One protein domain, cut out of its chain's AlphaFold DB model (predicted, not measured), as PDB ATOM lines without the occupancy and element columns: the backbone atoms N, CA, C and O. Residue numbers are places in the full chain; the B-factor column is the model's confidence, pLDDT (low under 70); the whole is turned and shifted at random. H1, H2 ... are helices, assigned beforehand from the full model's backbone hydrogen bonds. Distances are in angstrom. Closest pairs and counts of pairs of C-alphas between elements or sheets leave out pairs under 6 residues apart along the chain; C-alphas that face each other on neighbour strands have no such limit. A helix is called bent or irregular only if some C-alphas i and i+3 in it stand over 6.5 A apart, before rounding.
ATOM      1  N   ASP A 252       4.289  24.266  -6.594       97.31
ATOM      2  CA  ASP A 252       3.200  24.908  -7.341       97.31
ATOM      3  C   ASP A 252       3.262  24.601  -8.847       97.31
ATOM      4  O   ASP A 252       2.241  24.340  -9.490       97.31
ATOM      5  N   ILE A 253       4.466  24.621  -9.429       96.94
ATOM      6  CA  ILE A 253       4.666  24.356 -10.859       96.94
ATOM      7  C   ILE A 253       4.470  22.864 -11.133       96.94
ATOM      8  O   ILE A 253       3.772  22.508 -12.084       96.94
ATOM      9  N   ILE A 254       5.024  21.998 -10.281       97.75
ATOM     10  CA  ILE A 254       4.852  20.542 -10.369       97.75
ATOM     11  C   ILE A 254       3.365  20.172 -10.277       97.75
ATOM     12  O   ILE A 254       2.866  19.398 -11.096       97.75
ATOM     13  N   THR A 255       2.633  20.760  -9.329       97.38
ATOM     14  CA  THR A 255       1.192  20.538  -9.141       97.38
ATOM     15  C   THR A 255       0.405  20.965 -10.374       97.38
ATOM     16  O   THR A 255      -0.390  20.184 -10.890       97.38
ATOM     17  N   ASN A 256       0.680  22.157 -10.913       97.62
ATOM     18  CA  ASN A 256       0.035  22.654 -12.129       97.62
ATOM     19  C   ASN A 256       0.257  21.718 -13.333       97.62
ATOM     20  O   ASN A 256      -0.686  21.376 -14.045       97.62
ATOM     21  N   ILE A 257       1.493  21.256 -13.552       98.06
ATOM     22  CA  ILE A 257       1.793  20.320 -14.644       98.06
ATOM     23  C   ILE A 257       1.080  18.979 -14.429       98.06
ATOM     24  O   ILE A 257       0.482  18.462 -15.372       98.06
ATOM     25  N   ASN A 258       1.065  18.445 -13.206       97.56
ATOM     26  CA  ASN A 258       0.338  17.216 -12.879       97.56
ATOM     27  C   ASN A 258      -1.171  17.334 -13.128       97.56
ATOM     28  O   ASN A 258      -1.755  16.428 -13.720       97.56
ATOM     29  N   SER A 259      -1.796  18.455 -12.757       97.56
ATOM     30  CA  SER A 259      -3.203  18.716 -13.082       97.56
ATOM     31  C   SER A 259      -3.447  18.667 -14.591       97.56
ATOM     32  O   SER A 259      -4.374  17.999 -15.035       97.56
ATOM     33  N   LYS A 260      -2.562  19.265 -15.399       98.12
ATOM     34  CA  LYS A 260      -2.667  19.227 -16.869       98.12
ATOM     35  C   LYS A 260      -2.468  17.835 -17.467       98.12
ATOM     36  O   LYS A 260      -3.021  17.553 -18.530       98.12
ATOM     37  N   ILE A 261      -1.672  16.975 -16.830       98.06
ATOM     38  CA  ILE A 261      -1.529  15.566 -17.231       98.06
ATOM     39  C   ILE A 261      -2.840  14.825 -16.964       98.06
ATOM     40  O   ILE A 261      -3.353  14.165 -17.866       98.06
ATOM     41  N   LEU A 262      -3.407  14.977 -15.763       97.62
ATOM     42  CA  LEU A 262      -4.676  14.351 -15.381       97.62
ATOM     43  C   LEU A 262      -5.835  14.811 -16.275       97.62
ATOM     44  O   LEU A 262      -6.559  13.969 -16.798       97.62
ATOM     45  N   GLU A 263      -5.959  16.117 -16.523       97.25
ATOM     46  CA  GLU A 263      -6.949  16.687 -17.450       97.25
ATOM     47  C   GLU A 263      -6.810  16.107 -18.862       97.25
ATOM     48  O   GLU A 263      -7.801  15.805 -19.527       97.25
ATOM     49  N   TYR A 264      -5.573  15.925 -19.331       97.12
ATOM     50  CA  TYR A 264      -5.333  15.350 -20.646       97.12
ATOM     51  C   TYR A 264      -5.734  13.873 -20.712       97.12
ATOM     52  O   TYR A 264      -6.413  13.475 -21.658       97.12
ATOM     53  N   ILE A 265      -5.362  13.075 -19.707       95.88
ATOM     54  CA  ILE A 265      -5.757  11.664 -19.622       95.88
ATOM     55  C   ILE A 265      -7.285  11.540 -19.568       95.88
ATOM     56  O   ILE A 265      -7.849  10.757 -20.328       95.88
ATOM     57  N   ASP A 266      -7.961  12.346 -18.746       95.50
ATOM     58  CA  ASP A 266      -9.425  12.355 -18.662       95.50
ATOM     59  C   ASP A 266     -10.069  12.721 -20.011       95.50
ATOM     60  O   ASP A 266     -11.009  12.066 -20.462       95.50
ATOM     61  N   SER A 267      -9.499  13.694 -20.731       95.25
ATOM     62  CA  SER A 267      -9.973  14.060 -22.072       95.25
ATOM     63  C   SER A 267      -9.829  12.928 -23.097       95.25
ATOM     64  O   SER A 267     -10.707  12.756 -23.945       95.25
ATOM     65  N   LEU A 268      -8.760  12.125 -23.012       93.12
ATOM     66  CA  LEU A 268      -8.572  10.949 -23.866       93.12
ATOM     67  C   LEU A 268      -9.578   9.851 -23.521       93.12
ATOM     68  O   LEU A 268     -10.209   9.309 -24.424       93.12
ATOM     69  N   ILE A 269      -9.773   9.569 -22.230       92.88
ATOM     70  CA  ILE A 269     -10.778   8.603 -21.767       92.88
ATOM     71  C   ILE A 269     -12.165   9.007 -22.270       92.88
ATOM     72  O   ILE A 269     -12.882   8.184 -22.839       92.88
ATOM     73  N   LYS A 270     -12.525  10.286 -22.124       92.88
ATOM     74  CA  LYS A 270     -13.789  10.817 -22.632       92.88
ATOM     75  C   LYS A 270     -13.917  10.627 -24.144       92.88
ATOM     76  O   LYS A 270     -14.944  10.142 -24.593       92.88
ATOM     77  N   LYS A 271     -12.873  10.934 -24.919       90.75
ATOM     78  CA  LYS A 271     -12.873  10.731 -26.374       90.75
ATOM     79  C   LYS A 271     -13.139   9.269 -26.758       90.75
ATOM     80  O   LYS A 271     -13.918   9.028 -27.674       90.75
ATOM     81  N   TYR A 272     -12.516   8.309 -26.071       87.69
ATOM     82  CA  TYR A 272     -12.755   6.884 -26.324       87.69
ATOM     83  C   TYR A 272     -14.186   6.464 -25.964       87.69
ATOM     84  O   TYR A 272     -14.811   5.723 -26.715       87.69
ATOM     85  N   LYS A 273     -14.737   6.989 -24.864       87.25
ATOM     86  CA  LYS A 273     -16.133   6.741 -24.472       87.25
ATOM     87  C   LYS A 273     -17.137   7.332 -25.453       87.25
ATOM     88  O   LYS A 273     -18.071   6.641 -25.832       87.25
ATOM     89  N   ASP A 274     -16.937   8.578 -25.873       86.31
ATOM     90  CA  ASP A 274     -17.833   9.251 -26.814       86.31
ATOM     91  C   ASP A 274     -17.862   8.500 -28.159       86.31
ATOM     92  O   ASP A 274     -18.930   8.330 -28.743       86.31
ATOM     93  N   SER A 275     -16.709   7.980 -28.611       79.94
ATOM     94  CA  SER A 275     -16.620   7.118 -29.802       79.94
ATOM     95  C   SER A 275     -17.397   5.810 -29.642       79.94
ATOM     96  O   SER A 275     -18.006   5.345 -30.596       79.94
ATOM     97  N   PHE A 276     -17.389   5.224 -28.445       76.44
ATOM     98  CA  PHE A 276     -18.133   4.002 -28.141       76.44
ATOM     99  C   PHE A 276     -19.653   4.240 -28.094       76.44
ATOM    100  O   PHE A 276     -20.438   3.386 -28.493       76.44
ATOM    101  N   GLU A 277     -20.109   5.402 -27.618       71.88
ATOM    102  CA  GLU A 277     -21.547   5.691 -27.524       71.88
ATOM    103  C   GLU A 277     -22.195   6.068 -28.861       71.88
ATOM    104  O   GLU A 277     -23.383   5.798 -29.047       71.88
ATOM    105  N   SER A 278     -21.449   6.663 -29.799       61.78
ATOM    106  CA  SER A 278     -21.985   7.039 -31.115       61.78
ATOM    107  C   SER A 278     -22.349   5.847 -32.002       61.78
ATOM    108  O   SER A 278     -23.184   5.994 -32.893       61.78
ATOM    109  N   ASP A 279     -21.765   4.681 -31.730       57.44
ATOM    110  CA  ASP A 279     -21.836   3.505 -32.594       57.44
ATOM    111  C   ASP A 279     -22.878   2.464 -32.128       57.44
ATOM    112  O   ASP A 279     -23.096   1.458 -32.780       57.44
ATOM    113  N   PHE A 280     -23.671   2.722 -31.083       54.44
ATOM    114  CA  PHE A 280     -24.509   1.701 -30.420       54.44
ATOM    115  C   PHE A 280     -25.804   1.230 -31.153       54.44
ATOM    116  O   PHE A 280     -26.831   0.987 -30.516       54.44
ATOM    117  N   THR A 281     -25.787   1.066 -32.482       54.41
ATOM    118  CA  THR A 281     -26.909   0.534 -33.305       54.41
ATOM    119  C   THR A 281     -26.712  -0.909 -33.800       54.41
ATOM    120  O   THR A 281     -27.516  -1.415 -34.583       54.41
ATOM    121  N   TYR A 282     -25.673  -1.584 -33.313       58.16
ATOM    122  CA  TYR A 282     -25.157  -2.834 -33.871       58.16
ATOM    123  C   TYR A 282     -25.624  -4.127 -33.172       58.16
ATOM    124  O   TYR A 282     -26.275  -4.109 -32.120       58.16
ATOM    125  N   SER A 283     -25.292  -5.266 -33.792       70.69
ATOM    126  CA  SER A 283     -25.533  -6.623 -33.279       70.69
ATOM    127  C   SER A 283     -24.755  -6.920 -31.983       70.69
ATOM    128  O   SER A 283     -23.828  -6.196 -31.620       70.69
ATOM    129  N   SER A 284     -25.111  -7.990 -31.260       70.69
ATOM    130  CA  SER A 284     -24.448  -8.349 -29.994       70.69
ATOM    131  C   SER A 284     -22.947  -8.629 -30.145       70.69
ATOM    132  O   SER A 284     -22.181  -8.241 -29.270       70.69
ATOM    133  N   ASP A 285     -22.516  -9.239 -31.257       73.00
ATOM    134  CA  ASP A 285     -21.097  -9.515 -31.536       73.00
ATOM    135  C   ASP A 285     -20.286  -8.234 -31.788       73.00
ATOM    136  O   ASP A 285     -19.149  -8.111 -31.332       73.00
ATOM    137  N   GLU A 286     -20.871  -7.256 -32.480       73.88
ATOM    138  CA  GLU A 286     -20.234  -5.960 -32.742       73.88
ATOM    139  C   GLU A 286     -20.050  -5.161 -31.445       73.88
ATOM    140  O   GLU A 286     -18.953  -4.672 -31.181       73.88
ATOM    141  N   LYS A 287     -21.060  -5.137 -30.566       74.88
ATOM    142  CA  LYS A 287     -20.953  -4.489 -29.245       74.88
ATOM    143  C   LYS A 287     -19.894  -5.138 -28.341       74.88
ATOM    144  O   LYS A 287     -19.236  -4.458 -27.556       74.88
ATOM    145  N   LEU A 288     -19.733  -6.457 -28.437       78.44
ATOM    146  CA  LEU A 288     -18.716  -7.223 -27.705       78.44
ATOM    147  C   LEU A 288     -17.307  -6.866 -28.180       78.44
ATOM    148  O   LEU A 288     -16.411  -6.622 -27.375       78.44
ATOM    149  N   LYS A 289     -17.135  -6.776 -29.500       80.88
ATOM    150  CA  LYS A 289     -15.889  -6.334 -30.115       80.88
ATOM    151  C   LYS A 289     -15.534  -4.906 -29.692       80.88
ATOM    152  O   LYS A 289     -14.401  -4.669 -29.285       80.88
ATOM    153  N   GLU A 290     -16.493  -3.983 -29.719       77.94
ATOM    154  CA  GLU A 290     -16.295  -2.601 -29.265       77.94
ATOM    155  C   GLU A 290     -15.903  -2.524 -27.782       77.94
ATOM    156  O   GLU A 290     -15.048  -1.723 -27.408       77.94
ATOM    157  N   LEU A 291     -16.475  -3.376 -26.923       82.50
ATOM    158  CA  LEU A 291     -16.090  -3.455 -25.511       82.50
ATOM    159  C   LEU A 291     -14.626  -3.906 -25.347       82.50
ATOM    160  O   LEU A 291     -13.900  -3.368 -24.507       82.50
ATOM    161  N   PHE A 292     -14.172  -4.865 -26.156       84.50
ATOM    162  CA  PHE A 292     -12.772  -5.298 -26.161       84.50
ATOM    163  C   PHE A 292     -11.834  -4.218 -26.713       84.50
ATOM    164  O   PHE A 292     -10.763  -3.997 -26.157       84.50
ATOM    165  N   GLU A 293     -12.244  -3.473 -27.736       82.44
ATOM    166  CA  GLU A 293     -11.484  -2.312 -28.216       82.44
ATOM    167  C   GLU A 293     -11.422  -1.199 -27.153       82.44
ATOM    168  O   GLU A 293     -10.380  -0.566 -26.959       82.44
ATOM    169  N   LEU A 294     -12.504  -0.988 -26.398       81.75
ATOM    170  CA  LEU A 294     -12.530  -0.051 -25.277       81.75
ATOM    171  C   LEU A 294     -11.540  -0.473 -24.175       81.75
ATOM    172  O   LEU A 294     -10.841   0.381 -23.626       81.75
ATOM    173  N   ARG A 295     -11.430  -1.781 -23.890       84.62
ATOM    174  CA  ARG A 295     -10.432  -2.342 -22.962       84.62
ATOM    175  C   ARG A 295      -9.010  -1.971 -23.393       84.62
ATOM    176  O   ARG A 295      -8.277  -1.393 -22.590       84.62
ATOM    177  N   GLU A 296      -8.634  -2.267 -24.636       83.81
ATOM    178  CA  GLU A 296      -7.274  -2.000 -25.140       83.81
ATOM    179  C   GLU A 296      -6.889  -0.514 -25.041       83.81
ATOM    180  O   GLU A 296      -5.734  -0.184 -24.777       83.81
ATOM    181  N   ASN A 297      -7.861   0.390 -25.188       85.50
ATOM    182  CA  ASN A 297      -7.619   1.831 -25.169       85.50
ATOM    183  C   ASN A 297      -7.646   2.457 -23.762       85.50
ATOM    184  O   ASN A 297      -6.883   3.386 -23.486       85.50
ATOM    185  N   LEU A 298      -8.515   1.984 -22.859       88.69
ATOM    186  CA  LEU A 298      -8.712   2.606 -21.542       88.69
ATOM    187  C   LEU A 298      -7.773   2.071 -20.458       88.69
ATOM    188  O   LEU A 298      -7.261   2.852 -19.652       88.69
ATOM    189  N   PHE A 299      -7.523   0.762 -20.406       87.88
ATOM    190  CA  PHE A 299      -6.767   0.179 -19.294       87.88
ATOM    191  C   PHE A 299      -5.296   0.618 -19.213       87.88
ATOM    192  O   PHE A 299      -4.823   0.822 -18.089       87.88
ATOM    193  N   PRO A 300      -4.574   0.875 -20.322       92.06
ATOM    194  CA  PRO A 300      -3.261   1.514 -20.242       92.06
ATOM    195  C   PRO A 300      -3.307   2.874 -19.527       92.06
ATOM    196  O   PRO A 300      -2.414   3.195 -18.742       92.06
ATOM    197  N   LEU A 301      -4.378   3.653 -19.725       93.75
ATOM    198  CA  LEU A 301      -4.575   4.937 -19.045       93.75
ATOM    199  C   LEU A 301      -4.863   4.744 -17.552       93.75
ATOM    200  O   LEU A 301      -4.318   5.473 -16.724       93.75
ATOM    201  N   PHE A 302      -5.661   3.739 -17.184       94.12
ATOM    202  CA  PHE A 302      -5.908   3.409 -15.774       94.12
ATOM    203  C   PHE A 302      -4.643   2.937 -15.062       94.12
ATOM    204  O   PHE A 302      -4.429   3.299 -13.904       94.12
ATOM    205  N   SER A 303      -3.780   2.197 -15.762       94.56
ATOM    206  CA  SER A 303      -2.464   1.809 -15.262       94.56
ATOM    207  C   SER A 303      -1.616   3.035 -14.920       94.56
ATOM    208  O   SER A 303      -1.118   3.139 -13.801       94.56
ATOM    209  N   ILE A 304      -1.551   4.024 -15.819       95.94
ATOM    210  CA  ILE A 304      -0.840   5.289 -15.571       95.94
ATOM    211  C   ILE A 304      -1.430   6.026 -14.362       95.94
ATOM    212  O   ILE A 304      -0.703   6.423 -13.449       95.94
ATOM    213  N   LEU A 305      -2.758   6.163 -14.309       96.38
ATOM    214  CA  LEU A 305      -3.461   6.805 -13.196       96.38
ATOM    215  C   LEU A 305      -3.191   6.105 -11.854       96.38
ATOM    216  O   LEU A 305      -2.985   6.777 -10.841       96.38
ATOM    217  N   LYS A 306      -3.170   4.768 -11.832       95.19
ATOM    218  CA  LYS A 306      -2.882   3.963 -10.636       95.19
ATOM    219  C   LYS A 306      -1.426   4.079 -10.212       95.19
ATOM    220  O   LYS A 306      -1.161   4.287  -9.035       95.19
ATOM    221  N   THR A 307      -0.483   3.959 -11.142       95.31
ATOM    222  CA  THR A 307       0.949   3.928 -10.820       95.31
ATOM    223  C   THR A 307       1.510   5.305 -10.479       95.31
ATOM    224  O   THR A 307       2.257   5.423  -9.510       95.31
ATOM    225  N   SER A 308       1.170   6.342 -11.247       95.75
ATOM    226  CA  SER A 308       1.752   7.681 -11.079       95.75
ATOM    227  C   SER A 308       0.963   8.595 -10.144       95.75
ATOM    228  O   SER A 308       1.507   9.591  -9.674       95.75
ATOM    229  N   TYR A 309      -0.302   8.276  -9.863       95.19
ATOM    230  CA  TYR A 309      -1.198   9.122  -9.069       95.19
ATOM    231  C   TYR A 309      -1.966   8.316  -8.016       95.19
ATOM    232  O   TYR A 309      -3.149   8.555  -7.767       95.19
ATOM    233  N   ASN A 310      -1.309   7.333  -7.398       90.31
ATOM    234  CA  ASN A 310      -1.901   6.584  -6.294       90.31
ATOM    235  C   ASN A 310      -2.209   7.514  -5.104       90.31
ATOM    236  O   ASN A 310      -1.360   8.323  -4.732       90.31
ATOM    237  N   GLY A 311      -3.402   7.413  -4.513       89.69
ATOM    238  CA  GLY A 311      -3.844   8.300  -3.427       89.69
ATOM    239  C   GLY A 311      -4.280   9.705  -3.869       89.69
ATOM    240  O   GLY A 311      -4.637  10.529  -3.028       89.69
ATOM    241  N   ASN A 312      -4.231  10.028  -5.167       94.62
ATOM    242  CA  ASN A 312      -4.687  11.319  -5.680       94.62
ATOM    243  C   ASN A 312      -6.186  11.272  -6.003       94.62
ATOM    244  O   ASN A 312      -6.581  10.667  -6.997       94.62
ATOM    245  N   SER A 313      -7.008  11.989  -5.238       94.31
ATOM    246  CA  SER A 313      -8.474  11.947  -5.354       94.31
ATOM    247  C   SER A 313      -9.025  12.200  -6.767       94.31
ATOM    248  O   SER A 313     -10.043  11.620  -7.139       94.31
ATOM    249  N   VAL A 314      -8.367  13.030  -7.587       94.94
ATOM    250  CA  VAL A 314      -8.779  13.271  -8.982       94.94
ATOM    251  C   VAL A 314      -8.559  12.019  -9.829       94.94
ATOM    252  O   VAL A 314      -9.486  11.564 -10.494       94.94
ATOM    253  N   SER A 315      -7.365  11.425  -9.764       95.31
ATOM    254  CA  SER A 315      -7.053  10.149 -10.425       95.31
ATOM    255  C   SER A 315      -8.010   9.037  -9.990       95.31
ATOM    256  O   SER A 315      -8.545   8.309 -10.825       95.31
ATOM    257  N   GLU A 316      -8.277   8.933  -8.689       95.00
ATOM    258  CA  GLU A 316      -9.178   7.928  -8.118       95.00
ATOM    259  C   GLU A 316     -10.617   8.086  -8.621       95.00
ATOM    260  O   GLU A 316     -11.238   7.105  -9.031       95.00
ATOM    261  N   ASN A 317     -11.120   9.322  -8.676       95.38
ATOM    262  CA  ASN A 317     -12.434   9.625  -9.237       95.38
ATOM    263  C   ASN A 317     -12.514   9.288 -10.730       95.38
ATOM    264  O   ASN A 317     -13.499   8.690 -11.164       95.38
ATOM    265  N   ILE A 318     -11.480   9.622 -11.513       94.88
ATOM    266  CA  ILE A 318     -11.411   9.261 -12.936       94.88
ATOM    267  C   ILE A 318     -11.479   7.736 -13.085       94.88
ATOM    268  O   ILE A 318     -12.282   7.243 -13.879       94.88
ATOM    269  N   ARG A 319     -10.699   6.968 -12.314       94.88
ATOM    270  CA  ARG A 319     -10.733   5.497 -12.395       94.88
ATOM    271  C   ARG A 319     -12.096   4.934 -11.991       94.88
ATOM    272  O   ARG A 319     -12.686   4.201 -12.775       94.88
ATOM    273  N   ASN A 320     -12.637   5.317 -10.833       95.06
ATOM    274  CA  ASN A 320     -13.925   4.806 -10.344       95.06
ATOM    275  C   ASN A 320     -15.070   5.072 -11.328       95.06
ATOM    276  O   ASN A 320     -15.791   4.148 -11.698       95.06
ATOM    277  N   ASN A 321     -15.208   6.312 -11.805       93.94
ATOM    278  CA  ASN A 321     -16.288   6.679 -12.722       93.94
ATOM    279  C   ASN A 321     -16.225   5.892 -14.035       93.94
ATOM    280  O   ASN A 321     -17.259   5.532 -14.600       93.94
ATOM    281  N   ASN A 322     -15.018   5.626 -14.535       93.31
ATOM    282  CA  ASN A 322     -14.849   4.930 -15.803       93.31
ATOM    283  C   ASN A 322     -14.894   3.400 -15.652       93.31
ATOM    284  O   ASN A 322     -15.455   2.743 -16.523       93.31
ATOM    285  N   CYS A 323     -14.441   2.835 -14.530       94.62
ATOM    286  CA  CYS A 323     -14.702   1.437 -14.178       94.62
ATOM    287  C   CYS A 323     -16.210   1.154 -14.069       94.62
ATOM    288  O   CYS A 323     -16.695   0.196 -14.668       94.62
ATOM    289  N   LEU A 324     -16.965   2.020 -13.380       93.88
ATOM    290  CA  LEU A 324     -18.423   1.902 -13.276       93.88
ATOM    291  C   LEU A 324     -19.104   1.994 -14.648       93.88
ATOM    292  O   LEU A 324     -20.033   1.244 -14.934       93.88
ATOM    293  N   PHE A 325     -18.632   2.892 -15.518       91.62
ATOM    294  CA  PHE A 325     -19.131   2.991 -16.888       91.62
ATOM    295  C   PHE A 325     -18.953   1.675 -17.656       91.62
ATOM    296  O   PHE A 325     -19.924   1.184 -18.227       91.62
ATOM    297  N   ILE A 326     -17.747   1.093 -17.647       91.19
ATOM    298  CA  ILE A 326     -17.467  -0.171 -18.349       91.19
ATOM    299  C   ILE A 326     -18.344  -1.291 -17.781       91.19
ATOM    300  O   ILE A 326     -18.992  -2.003 -18.547       91.19
ATOM    301  N   LEU A 327     -18.436  -1.396 -16.451       91.81
ATOM    302  CA  LEU A 327     -19.275  -2.385 -15.774       91.81
ATOM    303  C   LEU A 327     -20.745  -2.282 -16.206       91.81
ATOM    304  O   LEU A 327     -21.348  -3.277 -16.602       91.81
ATOM    305  N   ASN A 328     -21.310  -1.074 -16.217       89.06
ATOM    306  CA  ASN A 328     -22.695  -0.859 -16.638       89.06
ATOM    307  C   ASN A 328     -22.911  -1.203 -18.118       89.06
ATOM    308  O   ASN A 328     -23.955  -1.750 -18.477       89.06
ATOM    309  N   LYS A 329     -21.933  -0.920 -18.990       87.19
ATOM    310  CA  LYS A 329     -22.008  -1.322 -20.403       87.19
ATOM    311  C   LYS A 329     -21.942  -2.840 -20.563       87.19
ATOM    312  O   LYS A 329     -22.681  -3.364 -21.388       87.19
ATOM    313  N   MET A 330     -21.152  -3.548 -19.752       87.69
ATOM    314  CA  MET A 330     -21.152  -5.017 -19.727       87.69
ATOM    315  C   MET A 330     -22.503  -5.581 -19.292       87.69
ATOM    316  O   MET A 330     -23.041  -6.453 -19.966       87.69
ATOM    317  N   ILE A 331     -23.081  -5.051 -18.211       86.25
ATOM    318  CA  ILE A 331     -24.411  -5.454 -17.729       86.25
ATOM    319  C   ILE A 331     -25.468  -5.239 -18.820       86.25
ATOM    320  O   ILE A 331     -26.264  -6.134 -19.094       86.25
ATOM    321  N   THR A 332     -25.429  -4.080 -19.487       84.06
ATOM    322  CA  THR A 332     -26.350  -3.743 -20.585       84.06
ATOM    323  C   THR A 332     -26.159  -4.669 -21.788       84.06
ATOM    324  O   THR A 332     -27.131  -5.096 -22.401       84.06
ATOM    325  N   LEU A 333     -24.911  -4.986 -22.143       81.50
ATOM    326  CA  LEU A 333     -24.582  -5.868 -23.263       81.50
ATOM    327  C   LEU A 333     -25.090  -7.294 -23.040       81.50
ATOM    328  O   LEU A 333     -25.613  -7.920 -23.960       81.50
ATOM    329  N   LEU A 334     -24.934  -7.790 -21.814       81.19
ATOM    330  CA  LEU A 334     -25.417  -9.103 -21.407       81.19
ATOM    331  C   LEU A 334     -26.933  -9.122 -21.181       81.19
ATOM    332  O   LEU A 334     -27.495 -10.204 -21.057       81.19
ATOM    333  N   ASP A 335     -27.597  -7.961 -21.185       77.12
ATOM    334  CA  ASP A 335     -29.041  -7.805 -20.988       77.12
ATOM    335  C   ASP A 335     -29.557  -8.569 -19.755       77.12
ATOM    336  O   ASP A 335     -30.608  -9.213 -19.770       77.12
ATOM    337  N   LEU A 336     -28.783  -8.522 -18.664       72.38
ATOM    338  CA  LEU A 336     -29.089  -9.273 -17.442       72.38
ATOM    339  C   LEU A 336     -30.418  -8.844 -16.809       72.38
ATOM    340  O   LEU A 336     -31.038  -9.630 -16.099       72.38
ATOM    341  N   GLU A 337     -30.855  -7.609 -17.071       70.62
ATOM    342  CA  GLU A 337     -32.105  -7.055 -16.552       70.62
ATOM    343  C   GLU A 337     -33.352  -7.675 -17.196       70.62
ATOM    344  O   GLU A 337     -34.350  -7.866 -16.502       70.62
ATOM    345  N   GLN A 338     -33.322  -7.987 -18.500       70.56
ATOM    346  CA  GLN A 338     -34.496  -8.506 -19.222       70.56
ATOM    347  C   GLN A 338     -34.398 -10.003 -19.504       70.56
ATOM    348  O   GLN A 338     -35.397 -10.714 -19.410       70.56
ATOM    349  N   SER A 339     -33.200 -10.481 -19.837       65.69
ATOM    350  CA  SER A 339     -32.980 -11.834 -20.351       65.69
ATOM    351  C   SER A 339     -32.306 -12.776 -19.346       65.69
ATOM    352  O   SER A 339     -32.095 -13.956 -19.651       65.69
ATOM    353  N   GLY A 340     -31.972 -12.275 -18.151       71.12
ATOM    354  CA  GLY A 340     -31.327 -13.047 -17.091       71.12
ATOM    355  C   GLY A 340     -30.038 -13.720 -17.575       71.12
ATOM    356  O   GLY A 340     -29.232 -13.125 -18.287       71.12
ATOM    357  N   ILE A 341     -29.842 -14.987 -17.207       74.38
ATOM    358  CA  ILE A 341     -28.634 -15.753 -17.562       74.38
ATOM    359  C   ILE A 341     -28.626 -16.181 -19.046       74.38
ATOM    360  O   ILE A 341     -27.563 -16.347 -19.642       74.38
ATOM    361  N   ASN A 342     -29.791 -16.332 -19.686       72.38
ATOM    362  CA  ASN A 342     -29.896 -16.937 -21.022       72.38
ATOM    363  C   ASN A 342     -29.122 -16.163 -22.094       72.38
ATOM    364  O   ASN A 342     -28.492 -16.764 -22.966       72.38
ATOM    365  N   ASN A 343     -29.135 -14.832 -22.016       75.94
ATOM    366  CA  ASN A 343     -28.445 -14.002 -22.995       75.94
ATOM    367  C   ASN A 343     -26.917 -14.038 -22.830       75.94
ATOM    368  O   ASN A 343     -26.201 -13.832 -23.805       75.94
ATOM    369  N   ILE A 344     -26.398 -14.424 -21.657       79.25
ATOM    370  CA  ILE A 344     -24.958 -14.643 -21.463       79.25
ATOM    371  C   ILE A 344     -24.453 -15.728 -22.418       79.25
ATOM    372  O   ILE A 344     -23.430 -15.525 -23.059       79.25
ATOM    373  N   ASN A 345     -25.187 -16.832 -22.583       74.56
ATOM    374  CA  ASN A 345     -24.789 -17.933 -23.474       74.56
ATOM    375  C   ASN A 345     -24.844 -17.556 -24.962       74.56
ATOM    376  O   ASN A 345     -24.114 -18.116 -25.775       74.56
ATOM    377  N   ILE A 346     -25.718 -16.615 -25.323       77.06
ATOM    378  CA  ILE A 346     -25.844 -16.115 -26.697       77.06
ATOM    379  C   ILE A 346     -24.679 -15.174 -27.017       77.06
ATOM    380  O   ILE A 346     -24.080 -15.260 -28.088       77.06
ATOM    381  N   VAL A 347     -24.368 -14.280 -26.081       79.94
ATOM    382  CA  VAL A 347     -23.387 -13.204 -26.240       79.94
ATOM    383  C   VAL A 347     -21.959 -13.744 -26.052       79.94
ATOM    384  O   VAL A 347     -21.099 -13.539 -26.906       79.94
ATOM    385  N   LEU A 348     -21.711 -14.512 -24.989       83.81
ATOM    386  CA  LEU A 348     -20.432 -15.154 -24.661       83.81
ATOM    387  C   LEU A 348     -20.435 -16.635 -25.078       83.81
ATOM    388  O   LEU A 348     -20.303 -17.537 -24.257       83.81
ATOM    389  N   ASN A 349     -20.614 -16.879 -26.373       82.69
ATOM    390  CA  ASN A 349     -20.819 -18.217 -26.939       82.69
ATOM    391  C   ASN A 349     -19.544 -19.060 -27.142       82.69
ATOM    392  O   ASN A 349     -19.628 -20.174 -27.660       82.69
ATOM    393  N   ASP A 350     -18.375 -18.547 -26.760       84.31
ATOM    394  CA  ASP A 350     -17.110 -19.272 -26.814       84.31
ATOM    395  C   ASP A 350     -16.199 -18.917 -25.626       84.31
ATOM    396  O   ASP A 350     -16.321 -17.859 -25.002       84.31
ATOM    397  N   GLU A 351     -15.263 -19.818 -25.322       85.88
ATOM    398  CA  GLU A 351     -14.326 -19.690 -24.200       85.88
ATOM    399  C   GLU A 351     -13.438 -18.436 -24.309       85.88
ATOM    400  O   GLU A 351     -13.069 -17.841 -23.299       85.88
ATOM    401  N   THR A 352     -13.129 -17.980 -25.527       87.50
ATOM    402  CA  THR A 352     -12.293 -16.788 -25.735       87.50
ATOM    403  C   THR A 352     -13.031 -15.536 -25.276       87.50
ATOM    404  O   THR A 352     -12.469 -14.742 -24.520       87.50
ATOM    405  N   LYS A 353     -14.303 -15.383 -25.658       87.56
ATOM    406  CA  LYS A 353     -15.148 -14.261 -25.224       87.56
ATOM    407  C   LYS A 353     -15.369 -14.264 -23.714       87.56
ATOM    408  O   LYS A 353     -15.319 -13.200 -23.098       87.56
ATOM    409  N   ILE A 354     -15.581 -15.442 -23.120       87.88
ATOM    410  CA  ILE A 354     -15.711 -15.598 -21.663       87.88
ATOM    411  C   ILE A 354     -14.440 -15.107 -20.964       87.88
ATOM    412  O   ILE A 354     -14.526 -14.230 -20.105       87.88
ATOM    413  N   ASN A 355     -13.272 -15.603 -21.382       89.00
ATOM    414  CA  ASN A 355     -11.984 -15.218 -20.802       89.00
ATOM    415  C   ASN A 355     -11.727 -13.711 -20.939       89.00
ATOM    416  O   ASN A 355     -11.304 -13.060 -19.990       89.00
ATOM    417  N   GLN A 356     -12.043 -13.114 -22.091       89.06
ATOM    418  CA  GLN A 356     -11.876 -11.674 -22.298       89.06
ATOM    419  C   GLN A 356     -12.834 -10.831 -21.437       89.06
ATOM    420  O   GLN A 356     -12.438  -9.779 -20.928       89.06
ATOM    421  N   ALA A 357     -14.079 -11.271 -21.240       89.62
ATOM    422  CA  ALA A 357     -15.023 -10.605 -20.342       89.62
ATOM    423  C   ALA A 357     -14.574 -10.705 -18.874       89.62
ATOM    424  O   ALA A 357     -14.593  -9.710 -18.148       89.62
ATOM    425  N   GLN A 358     -14.114 -11.884 -18.451       91.56
ATOM    426  CA  GLN A 358     -13.530 -12.118 -17.130       91.56
ATOM    427  C   GLN A 358     -12.290 -11.249 -16.889       91.56
ATOM    428  O   GLN A 358     -12.174 -10.625 -15.835       91.56
ATOM    429  N   ASP A 359     -11.408 -11.132 -17.883       92.06
ATOM    430  CA  ASP A 359     -10.246 -10.245 -17.836       92.06
ATOM    431  C   ASP A 359     -10.650  -8.787 -17.601       92.06
ATOM    432  O   ASP A 359     -10.041  -8.106 -16.779       92.06
ATOM    433  N   ILE A 360     -11.686  -8.289 -18.286       92.81
ATOM    434  CA  ILE A 360     -12.179  -6.919 -18.069       92.81
ATOM    435  C   ILE A 360     -12.651  -6.733 -16.626       92.81
ATOM    436  O   ILE A 360     -12.324  -5.717 -16.011       92.81
ATOM    437  N   LEU A 361     -13.388  -7.696 -16.071       94.81
ATOM    438  CA  LEU A 361     -13.900  -7.615 -14.701       94.81
ATOM    439  C   LEU A 361     -12.770  -7.636 -13.671       94.81
ATOM    440  O   LEU A 361     -12.769  -6.803 -12.767       94.81
ATOM    441  N   ASN A 362     -11.765  -8.491 -13.862       94.88
ATOM    442  CA  ASN A 362     -10.560  -8.493 -13.032       94.88
ATOM    443  C   ASN A 362      -9.839  -7.139 -13.087       94.88
ATOM    444  O   ASN A 362      -9.467  -6.588 -12.054       94.88
ATOM    445  N   LEU A 363      -9.709  -6.545 -14.277       94.12
ATOM    446  CA  LEU A 363      -9.102  -5.221 -14.411       94.12
ATOM    447  C   LEU A 363      -9.960  -4.126 -13.746       94.12
ATOM    448  O   LEU A 363      -9.415  -3.191 -13.159       94.12
ATOM    449  N   ILE A 364     -11.293  -4.217 -13.789       95.56
ATOM    450  CA  ILE A 364     -12.183  -3.298 -13.059       95.56
ATOM    451  C   ILE A 364     -11.925  -3.386 -11.554       95.56
ATOM    452  O   ILE A 364     -11.781  -2.340 -10.911       95.56
ATOM    453  N   VAL A 365     -11.823  -4.599 -11.006       95.62
ATOM    454  CA  VAL A 365     -11.481  -4.823  -9.593       95.62
ATOM    455  C   VAL A 365     -10.113  -4.215  -9.275       95.62
ATOM    456  O   VAL A 365      -9.984  -3.447  -8.323       95.62
ATOM    457  N   ASP A 366      -9.117  -4.452 -10.129       94.06
ATOM    458  CA  ASP A 366      -7.753  -3.958  -9.935       94.06
ATOM    459  C   ASP A 366      -7.634  -2.428  -9.958       94.06
ATOM    460  O   ASP A 366      -6.773  -1.864  -9.270       94.06
ATOM    461  N   TYR A 367      -8.411  -1.736 -10.795       94.44
ATOM    462  CA  TYR A 367      -8.252  -0.293 -11.016       94.44
ATOM    463  C   TYR A 367      -9.257   0.578 -10.266       94.44
ATOM    464  O   TYR A 367      -8.955   1.753 -10.010       94.44
ATOM    465  N   SER A 368     -10.414   0.033  -9.894       93.38
ATOM    466  CA  SER A 368     -11.360   0.723  -9.017       93.38
ATOM    467  C   SER A 368     -10.876   0.715  -7.565       93.38
ATOM    468  O   SER A 368     -10.105  -0.140  -7.139       93.38
ATOM    469  N   ILE A 369     -11.302   1.722  -6.812       93.19
ATOM    470  CA  ILE A 369     -11.074   1.850  -5.363       93.19
ATOM    471  C   ILE A 369     -12.381   1.673  -4.592       93.19
ATOM    472  O   ILE A 369     -12.374   1.364  -3.408       93.19
ATOM    473  N   SER A 370     -13.516   1.906  -5.249       94.81
ATOM    474  CA  SER A 370     -14.824   1.739  -4.632       94.81
ATOM    475  C   SER A 370     -15.120   0.258  -4.398       94.81
ATOM    476  O   SER A 370     -15.264  -0.492  -5.360       94.81
ATOM    477  N   GLU A 371     -15.280  -0.122  -3.130       94.69
ATOM    478  CA  GLU A 371     -15.682  -1.478  -2.727       94.69
ATOM    479  C   GLU A 371     -17.004  -1.908  -3.388       94.69
ATOM    480  O   GLU A 371     -17.139  -3.054  -3.794       94.69
ATOM    481  N   ASP A 372     -17.952  -0.981  -3.587       94.69
ATOM    482  CA  ASP A 372     -19.210  -1.245  -4.306       94.69
ATOM    483  C   ASP A 372     -18.967  -1.635  -5.774       94.69
ATOM    484  O   ASP A 372     -19.543  -2.603  -6.269       94.69
ATOM    485  N   ILE A 373     -18.075  -0.922  -6.476       95.62
ATOM    486  CA  ILE A 373     -17.725  -1.250  -7.868       95.62
ATOM    487  C   ILE A 373     -17.011  -2.606  -7.934       95.62
ATOM    488  O   ILE A 373     -17.315  -3.406  -8.819       95.62
ATOM    489  N   GLN A 374     -16.088  -2.867  -7.004       96.75
ATOM    490  CA  GLN A 374     -15.354  -4.133  -6.921       96.75
ATOM    491  C   GLN A 374     -16.309  -5.306  -6.671       96.75
ATOM    492  O   GLN A 374     -16.324  -6.246  -7.460       96.75
ATOM    493  N   SER A 375     -17.178  -5.198  -5.661       95.06
ATOM    494  CA  SER A 375     -18.178  -6.218  -5.310       95.06
ATOM    495  C   SER A 375     -19.105  -6.548  -6.486       95.06
ATOM    496  O   SER A 375     -19.360  -7.714  -6.805       95.06
ATOM    497  N   LYS A 376     -19.566  -5.523  -7.215       95.25
ATOM    498  CA  LYS A 376     -20.396  -5.718  -8.411       95.25
ATOM    499  C   LYS A 376     -19.631  -6.396  -9.547       95.25
ATOM    500  O   LYS A 376     -20.180  -7.277 -10.207       95.25
ATOM    501  N   ALA A 377     -18.374  -6.025  -9.779       95.50
ATOM    502  CA  ALA A 377     -17.548  -6.670 -10.796       95.50
ATOM    503  C   ALA A 377     -17.277  -8.150 -10.464       95.50
ATOM    504  O   ALA A 377     -17.426  -9.005 -11.336       95.50
ATOM    505  N   GLU A 378     -16.968  -8.468  -9.204       95.62
ATOM    506  CA  GLU A 378     -16.800  -9.843  -8.708       95.62
ATOM    507  C   GLU A 378     -18.097 -10.660  -8.814       95.62
ATOM    508  O   GLU A 378     -18.083 -11.841  -9.181       95.62
ATOM    509  N   SER A 379     -19.242 -10.027  -8.555       92.94
ATOM    510  CA  SER A 379     -20.559 -10.648  -8.708       92.94
ATOM    511  C   SER A 379     -20.854 -10.989 -10.164       92.94
ATOM    512  O   SER A 379     -21.249 -12.115 -10.467       92.94
ATOM    513  N   LEU A 380     -20.587 -10.066 -11.091       92.31
ATOM    514  CA  LEU A 380     -20.739 -10.338 -12.520       92.31
ATOM    515  C   LEU A 380     -19.762 -11.422 -13.004       92.31
ATOM    516  O   LEU A 380     -20.146 -12.297 -13.780       92.31
ATOM    517  N   TYR A 381     -18.527 -11.418 -12.497       93.00
ATOM    518  CA  TYR A 381     -17.536 -12.456 -12.787       93.00
ATOM    519  C   TYR A 381     -18.043 -13.834 -12.351       93.00
ATOM    520  O   TYR A 381     -17.941 -14.812 -13.095       93.00
ATOM    521  N   THR A 382     -18.633 -13.905 -11.158       89.94
ATOM    522  CA  THR A 382     -19.216 -15.128 -10.597       89.94
ATOM    523  C   THR A 382     -20.361 -15.645 -11.465       89.94
ATOM    524  O   THR A 382     -20.377 -16.830 -11.793       89.94
ATOM    525  N   ILE A 383     -21.270 -14.766 -11.904       87.19
ATOM    526  CA  ILE A 383     -22.382 -15.130 -12.796       87.19
ATOM    527  C   ILE A 383     -21.856 -15.715 -14.113       87.19
ATOM    528  O   ILE A 383     -22.297 -16.790 -14.519       87.19
ATOM    529  N   ILE A 384     -20.892 -15.050 -14.761       87.81
ATOM    530  CA  ILE A 384     -20.300 -15.520 -16.027       87.81
ATOM    531  C   ILE A 384     -19.628 -16.887 -15.838       87.81
ATOM    532  O   ILE A 384     -19.822 -17.792 -16.649       87.81
ATOM    533  N   THR A 385     -18.879 -17.059 -14.747       85.56
ATOM    534  CA  THR A 385     -18.134 -18.293 -14.460       85.56
ATOM    535  C   THR A 385     -19.067 -19.468 -14.177       85.56
ATOM    536  O   THR A 385     -18.918 -20.536 -14.767       85.56
ATOM    537  N   LEU A 386     -20.045 -19.286 -13.285       79.50
ATOM    538  CA  LEU A 386     -20.950 -20.361 -12.880       79.50
ATOM    539  C   LEU A 386     -21.940 -20.732 -13.985       79.50
ATOM    540  O   LEU A 386     -22.294 -21.901 -14.098       79.50
ATOM    541  N   ASN A 387     -22.330 -19.788 -14.844       72.62
ATOM    542  CA  ASN A 387     -23.148 -20.101 -16.013       72.62
ATOM    543  C   ASN A 387     -22.415 -21.018 -17.015       72.62
ATOM    544  O   ASN A 387     -23.023 -21.940 -17.552       72.62
ATOM    545  N   GLY A 388     -21.102 -20.838 -17.206       60.75
ATOM    546  CA  GLY A 388     -20.292 -21.767 -18.006       60.75
ATOM    547  C   GLY A 388     -20.223 -23.183 -17.413       60.75
ATOM    548  O   GLY A 388     -20.162 -24.155 -18.155       60.75
ATOM    549  N   VAL A 389     -20.291 -23.306 -16.081       52.16
ATOM    550  CA  VAL A 389     -20.240 -24.588 -15.343       52.16
ATOM    551  C   VAL A 389     -21.607 -25.286 -15.264       52.16
ATOM    552  O   VAL A 389     -21.668 -26.514 -15.228       52.16
ATOM    553  N   LEU A 390     -22.715 -24.537 -15.261       49.94
ATOM    554  CA  LEU A 390     -24.079 -25.087 -15.198       49.94
ATOM    555  C   LEU A 390     -24.477 -25.905 -16.436       49.94
ATOM    556  O   LEU A 390     -25.427 -26.682 -16.361       49.94
ATOM    557  N   GLN A 391     -23.752 -25.787 -17.553       50.91
ATOM    558  CA  GLN A 391     -23.940 -26.694 -18.690       50.91
ATOM    559  C   GLN A 391     -23.484 -28.134 -18.386       50.91
ATOM    560  O   GLN A 391     -23.955 -29.054 -19.053       50.91
ATOM    561  N   ASP A 392     -22.653 -28.342 -17.354       46.00
ATOM    562  CA  ASP A 392     -22.021 -29.636 -17.073       46.00
ATOM    563  C   ASP A 392     -22.449 -30.301 -15.749       46.00
ATOM    564  O   ASP A 392     -22.299 -31.521 -15.620       46.00
ATOM    565  N   LEU A 393     -22.997 -29.574 -14.760       46.12
ATOM    566  CA  LEU A 393     -23.370 -30.150 -13.455       46.12
ATOM    567  C   LEU A 393     -24.591 -29.476 -12.797       46.12
ATOM    568  O   LEU A 393     -24.625 -28.266 -12.597       46.12
ATOM    569  N   ASP A 394     -25.550 -30.305 -12.378       52.00
ATOM    570  CA  ASP A 394     -26.739 -29.940 -11.596       52.00
ATOM    571  C   ASP A 394     -26.367 -29.783 -10.107       52.00
ATOM    572  O   ASP A 394     -26.236 -30.769  -9.373       52.00
ATOM    573  N   THR A 395     -26.119 -28.549  -9.653       59.34
ATOM    574  CA  THR A 395     -25.841 -28.257  -8.238       59.34
ATOM    575  C   THR A 395     -26.593 -27.016  -7.751       59.34
ATOM    576  O   THR A 395     -26.249 -25.878  -8.057       59.34
ATOM    577  N   SER A 396     -27.570 -27.230  -6.868       64.06
ATOM    578  CA  SER A 396     -28.353 -26.187  -6.175       64.06
ATOM    579  C   SER A 396     -27.518 -25.135  -5.428       64.06
ATOM    580  O   SER A 396     -28.000 -24.043  -5.136       64.06
ATOM    581  N   GLN A 397     -26.255 -25.433  -5.110       68.00
ATOM    582  CA  GLN A 397     -25.321 -24.462  -4.532       68.00
ATOM    583  C   GLN A 397     -24.926 -23.358  -5.524       68.00
ATOM    584  O   GLN A 397     -24.762 -22.213  -5.104       68.00
ATOM    585  N   ASN A 398     -24.821 -23.677  -6.818       72.56
ATOM    586  CA  ASN A 398     -24.484 -22.700  -7.851       72.56
ATOM    587  C   ASN A 398     -25.646 -21.721  -8.082       72.56
ATOM    588  O   ASN A 398     -25.404 -20.523  -8.197       72.56
ATOM    589  N   GLU A 399     -26.897 -22.196  -8.065       73.44
ATOM    590  CA  GLU A 399     -28.094 -21.343  -8.191       73.44
ATOM    591  C   GLU A 399     -28.183 -20.306  -7.060       73.44
ATOM    592  O   GLU A 399     -28.346 -19.116  -7.320       73.44
ATOM    593  N   VAL A 400     -27.983 -20.725  -5.804       79.50
ATOM    594  CA  VAL A 400     -27.994 -19.809  -4.645       79.50
ATOM    595  C   VAL A 400     -26.888 -18.757  -4.750       79.50
ATOM    596  O   VAL A 400     -27.087 -17.595  -4.388       79.50
ATOM    597  N   GLN A 401     -25.706 -19.150  -5.229       81.00
ATOM    598  CA  GLN A 401     -24.590 -18.226  -5.396       81.00
ATOM    599  C   GLN A 401     -24.871 -17.198  -6.501       81.00
ATOM    600  O   GLN A 401     -24.617 -16.013  -6.294       81.00
ATOM    601  N   ILE A 402     -25.467 -17.625  -7.617       79.75
ATOM    602  CA  ILE A 402     -25.888 -16.732  -8.701       79.75
ATOM    603  C   ILE A 402     -26.972 -15.761  -8.221       79.75
ATOM    604  O   ILE A 402     -26.834 -14.558  -8.430       79.75
ATOM    605  N   GLU A 403     -28.008 -16.238  -7.528       80.88
ATOM    606  CA  GLU A 403     -29.081 -15.379  -7.008       80.88
ATOM    607  C   GLU A 403     -28.525 -14.269  -6.097       80.88
ATOM    608  O   GLU A 403     -28.932 -13.107  -6.186       80.88
ATOM    609  N   ASN A 404     -27.558 -14.604  -5.236       84.19
ATOM    610  CA  ASN A 404     -26.888 -13.620  -4.388       84.19
ATOM    611  C   ASN A 404     -26.071 -12.610  -5.208       84.19
ATOM    612  O   ASN A 404     -26.134 -11.417  -4.919       84.19
ATOM    613  N   SER A 405     -25.366 -13.049  -6.255       86.19
ATOM    614  CA  SER A 405     -24.643 -12.146  -7.161       86.19
ATOM    615  C   SER A 405     -25.576 -11.198  -7.927       86.19
ATOM    616  O   SER A 405     -25.240 -10.030  -8.104       86.19
ATOM    617  N   PHE A 406     -26.771 -11.641  -8.332       83.25
ATOM    618  CA  PHE A 406     -27.779 -10.758  -8.938       83.25
ATOM    619  C   PHE A 406     -28.266  -9.678  -7.959       83.25
ATOM    620  O   PHE A 406     -28.367  -8.506  -8.331       83.25
ATOM    621  N   LYS A 407     -28.494 -10.042  -6.688       85.19
ATOM    622  CA  LYS A 407     -28.858  -9.078  -5.634       85.19
ATOM    623  C   LYS A 407     -27.781  -8.015  -5.433       85.19
ATOM    624  O   LYS A 407     -28.124  -6.842  -5.317       85.19
ATOM    625  N   GLU A 408     -26.511  -8.410  -5.437       85.12
ATOM    626  CA  GLU A 408     -25.377  -7.489  -5.284       85.12
ATOM    627  C   GLU A 408     -25.241  -6.525  -6.477       85.12
ATOM    628  O   GLU A 408     -24.917  -5.348  -6.313       85.12
ATOM    629  N   LEU A 409     -25.594  -6.980  -7.684       82.88
ATOM    630  CA  LEU A 409     -25.719  -6.116  -8.864       82.88
ATOM    631  C   LEU A 409     -26.928  -5.165  -8.801       82.88
ATOM    632  O   LEU A 409     -27.015  -4.242  -9.609       82.88
ATOM    633  N   GLY A 410     -27.859  -5.368  -7.863       80.69
ATOM    634  CA  GLY A 410     -29.127  -4.640  -7.801       80.69
ATOM    635  C   GLY A 410     -30.110  -5.040  -8.906       80.69
ATOM    636  O   GLY A 410     -31.034  -4.282  -9.198       80.69
ATOM    637  N   ILE A 411     -29.919  -6.213  -9.518       79.50
ATOM    638  CA  ILE A 411     -30.728  -6.725 -10.627       79.50
ATOM    639  C   ILE A 411     -31.642  -7.836 -10.089       79.50
ATOM    640  O   ILE A 411     -31.168  -8.734  -9.389       79.50
ATOM    641  N   PRO A 412     -32.955  -7.818 -10.379       71.50
ATOM    642  CA  PRO A 412     -33.839  -8.899  -9.966       71.50
ATOM    643  C   PRO A 412     -33.434 -10.211 -10.646       71.50
ATOM    644  O   PRO A 412     -33.333 -10.282 -11.869       71.50
ATOM    645  N   TYR A 413     -33.227 -11.258  -9.849       67.69
ATOM    646  CA  TYR A 413     -32.973 -12.594 -10.374       67.69
ATOM    647  C   TYR A 413     -34.254 -13.153 -11.001       67.69
ATOM    648  O   TYR A 413     -35.256 -13.357 -10.309       67.69
ATOM    649  N   THR A 414     -34.241 -13.370 -12.314       61.38
ATOM    650  CA  THR A 414     -35.332 -14.019 -13.041       61.38
ATOM    651  C   THR A 414     -34.976 -15.485 -13.246       61.38
ATOM    652  O   THR A 414     -34.243 -15.860 -14.158       61.38
ATOM    653  N   ASP A 415     -35.470 -16.324 -12.342       50.94
ATOM    654  CA  ASP A 415     -35.308 -17.766 -12.452       50.94
ATOM    655  C   ASP A 415     -36.244 -18.314 -13.539       50.94
ATOM    656  O   ASP A 415     -37.467 -18.190 -13.445       50.94
ATOM    657  N   LYS A 416     -35.628 -18.990 -14.511       44.41
ATOM    658  CA  LYS A 416     -36.193 -19.848 -15.565       44.41
ATOM    659  C   LYS A 416     -36.783 -19.191 -16.828       44.41
ATOM    660  O   LYS A 416     -37.550 -18.233 -16.754       44.41
ATOM    661  N   PRO A 417     -36.529 -19.802 -18.009       37.44
ATOM    662  CA  PRO A 417     -37.465 -19.701 -19.118       37.44
ATOM    663  C   PRO A 417     -38.820 -20.200 -18.622       37.44
ATOM    664  O   PRO A 417     -38.889 -21.183 -17.877       37.44
ATOM    665  N   ASP A 418     -39.909 -19.585 -19.071       32.22
ATOM    666  CA  ASP A 418     -41.170 -20.307 -19.120       32.22
ATOM    667  C   ASP A 418     -40.935 -21.536 -20.021       32.22
ATOM    668  O   ASP A 418     -41.172 -21.519 -21.223       32.22
TER     669      ASP A 418
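AT A GLANCE: This is residues 252 to 418 of the 457 residues of an uncharacterized protein of Methanobrevibacter oralis (UniProt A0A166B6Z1). Picture a long slab of helices laid mostly side by side: H3 runs through the middle, with the hairpin of H1 and H2a on one side of it and the hairpin of H6 and H7 on the other. H8 folds back along H7 at the edge far from H1, short H5 sits by the last residue of H3, and the first residues of H1, 252 to 257, stick out at one end. The printed part has 167 residues with eight named helices, H1 to H8 in chain order, and no named strand; the class is all helix. It is compact, with a radius of gyration of the C-alphas of 17.5 A, yet only just elongated in outline, spanning 63 by 32 by 25 A.

IN THESE COORDINATES: Find C-alpha 252 at (3.200, 24.908, -7.341); from there H1, residues 252 to 278 and the longest helix by residues, runs 39.0 A to C-alpha 278 at (-21.985, 7.039, -31.115). H2, residues 284 to 308, was assigned as one helix by its hydrogen bonds but is bent, with C-alphas 297 and 300 6.6 A apart. Its arms are H2a, residues 284 to 297, 20.3 A, and H2b, residues 300 to 308, 12.1 A; they stand at a shallow tilt of 34 degrees, only just short of steep. Next come H3, residues 313 to 334, 31.4 A, then the short H4, residues 336 to 339, and H5, residues 342 to 347. H6, residues 351 to 367, is 24.2 A long, and H7, residues 371 to 390, is 28.0 A. H8, residues 396 to 408, runs 19.0 A and ends at C-alpha 408, (-25.377, -7.489, -5.284).

HOW THE PARTS SIT: Start from H1: with H2a, H3, H6 and H7 it forms an up and down bundle, each member running against the one before it in the chain. With residues 272 to 276 alone H1 touches H2a, opposite ways at a shallow tilt of 14 degrees, a helical hairpin whose closest C-alphas are those of Phe 276 and Glu 290, 6.9 A apart. H1 only just touches the hub H3, with 3 pairs of C-alphas within 8 A, the closest those of Asp 266 and Ile 318 at 6.8 A. H2b and H3 are a hairpin too, closest at the C-alphas of Leu 305 and Ser 315, 5.6 A. Moving outward, H3 touches H6, opposite ways at a shallow tilt of 25 degrees, with the C-alphas of Cys 323 and Ile 364 closest at 5.5 A. H6 and H7 are a hairpin at 17 degrees, closest at the C-alphas of Val 365 and Gln 374, 4.8 A. H8 touches H7, a hairpin at 30 degrees, closest at the C-alphas of Ser 379 and Ser 405, 4.6 A; H8 is apart from H3 and H6. H5 only just touches H3, about perpendicular at 74 degrees, with the C-alphas of Leu 334 and Ile 344 closest at 5.6 A. H4 touches no helix. In H1, H2a, H2b, H3, H6, H7 and H8 every O i to N i+4 pair is within hydrogen-bond range; in H5 1 of 2 is, and H4 is too short for such a pair.

THE WHOLE: Look for the two C-alphas farthest apart, those of Ile 253 and Asp 418, at 64.5 A. Residues 252 to 257, which belong to H1, and residues 391 to 397 stand free; without them the body spans 56 by 32 by 24 A. The printed part has no cut, and the links from one named helix to the next are tight. The mean pLDDT of the printed part is 83.4, with residues 278 to 282, 339, 388 to 397 and 413 to 418 under 70.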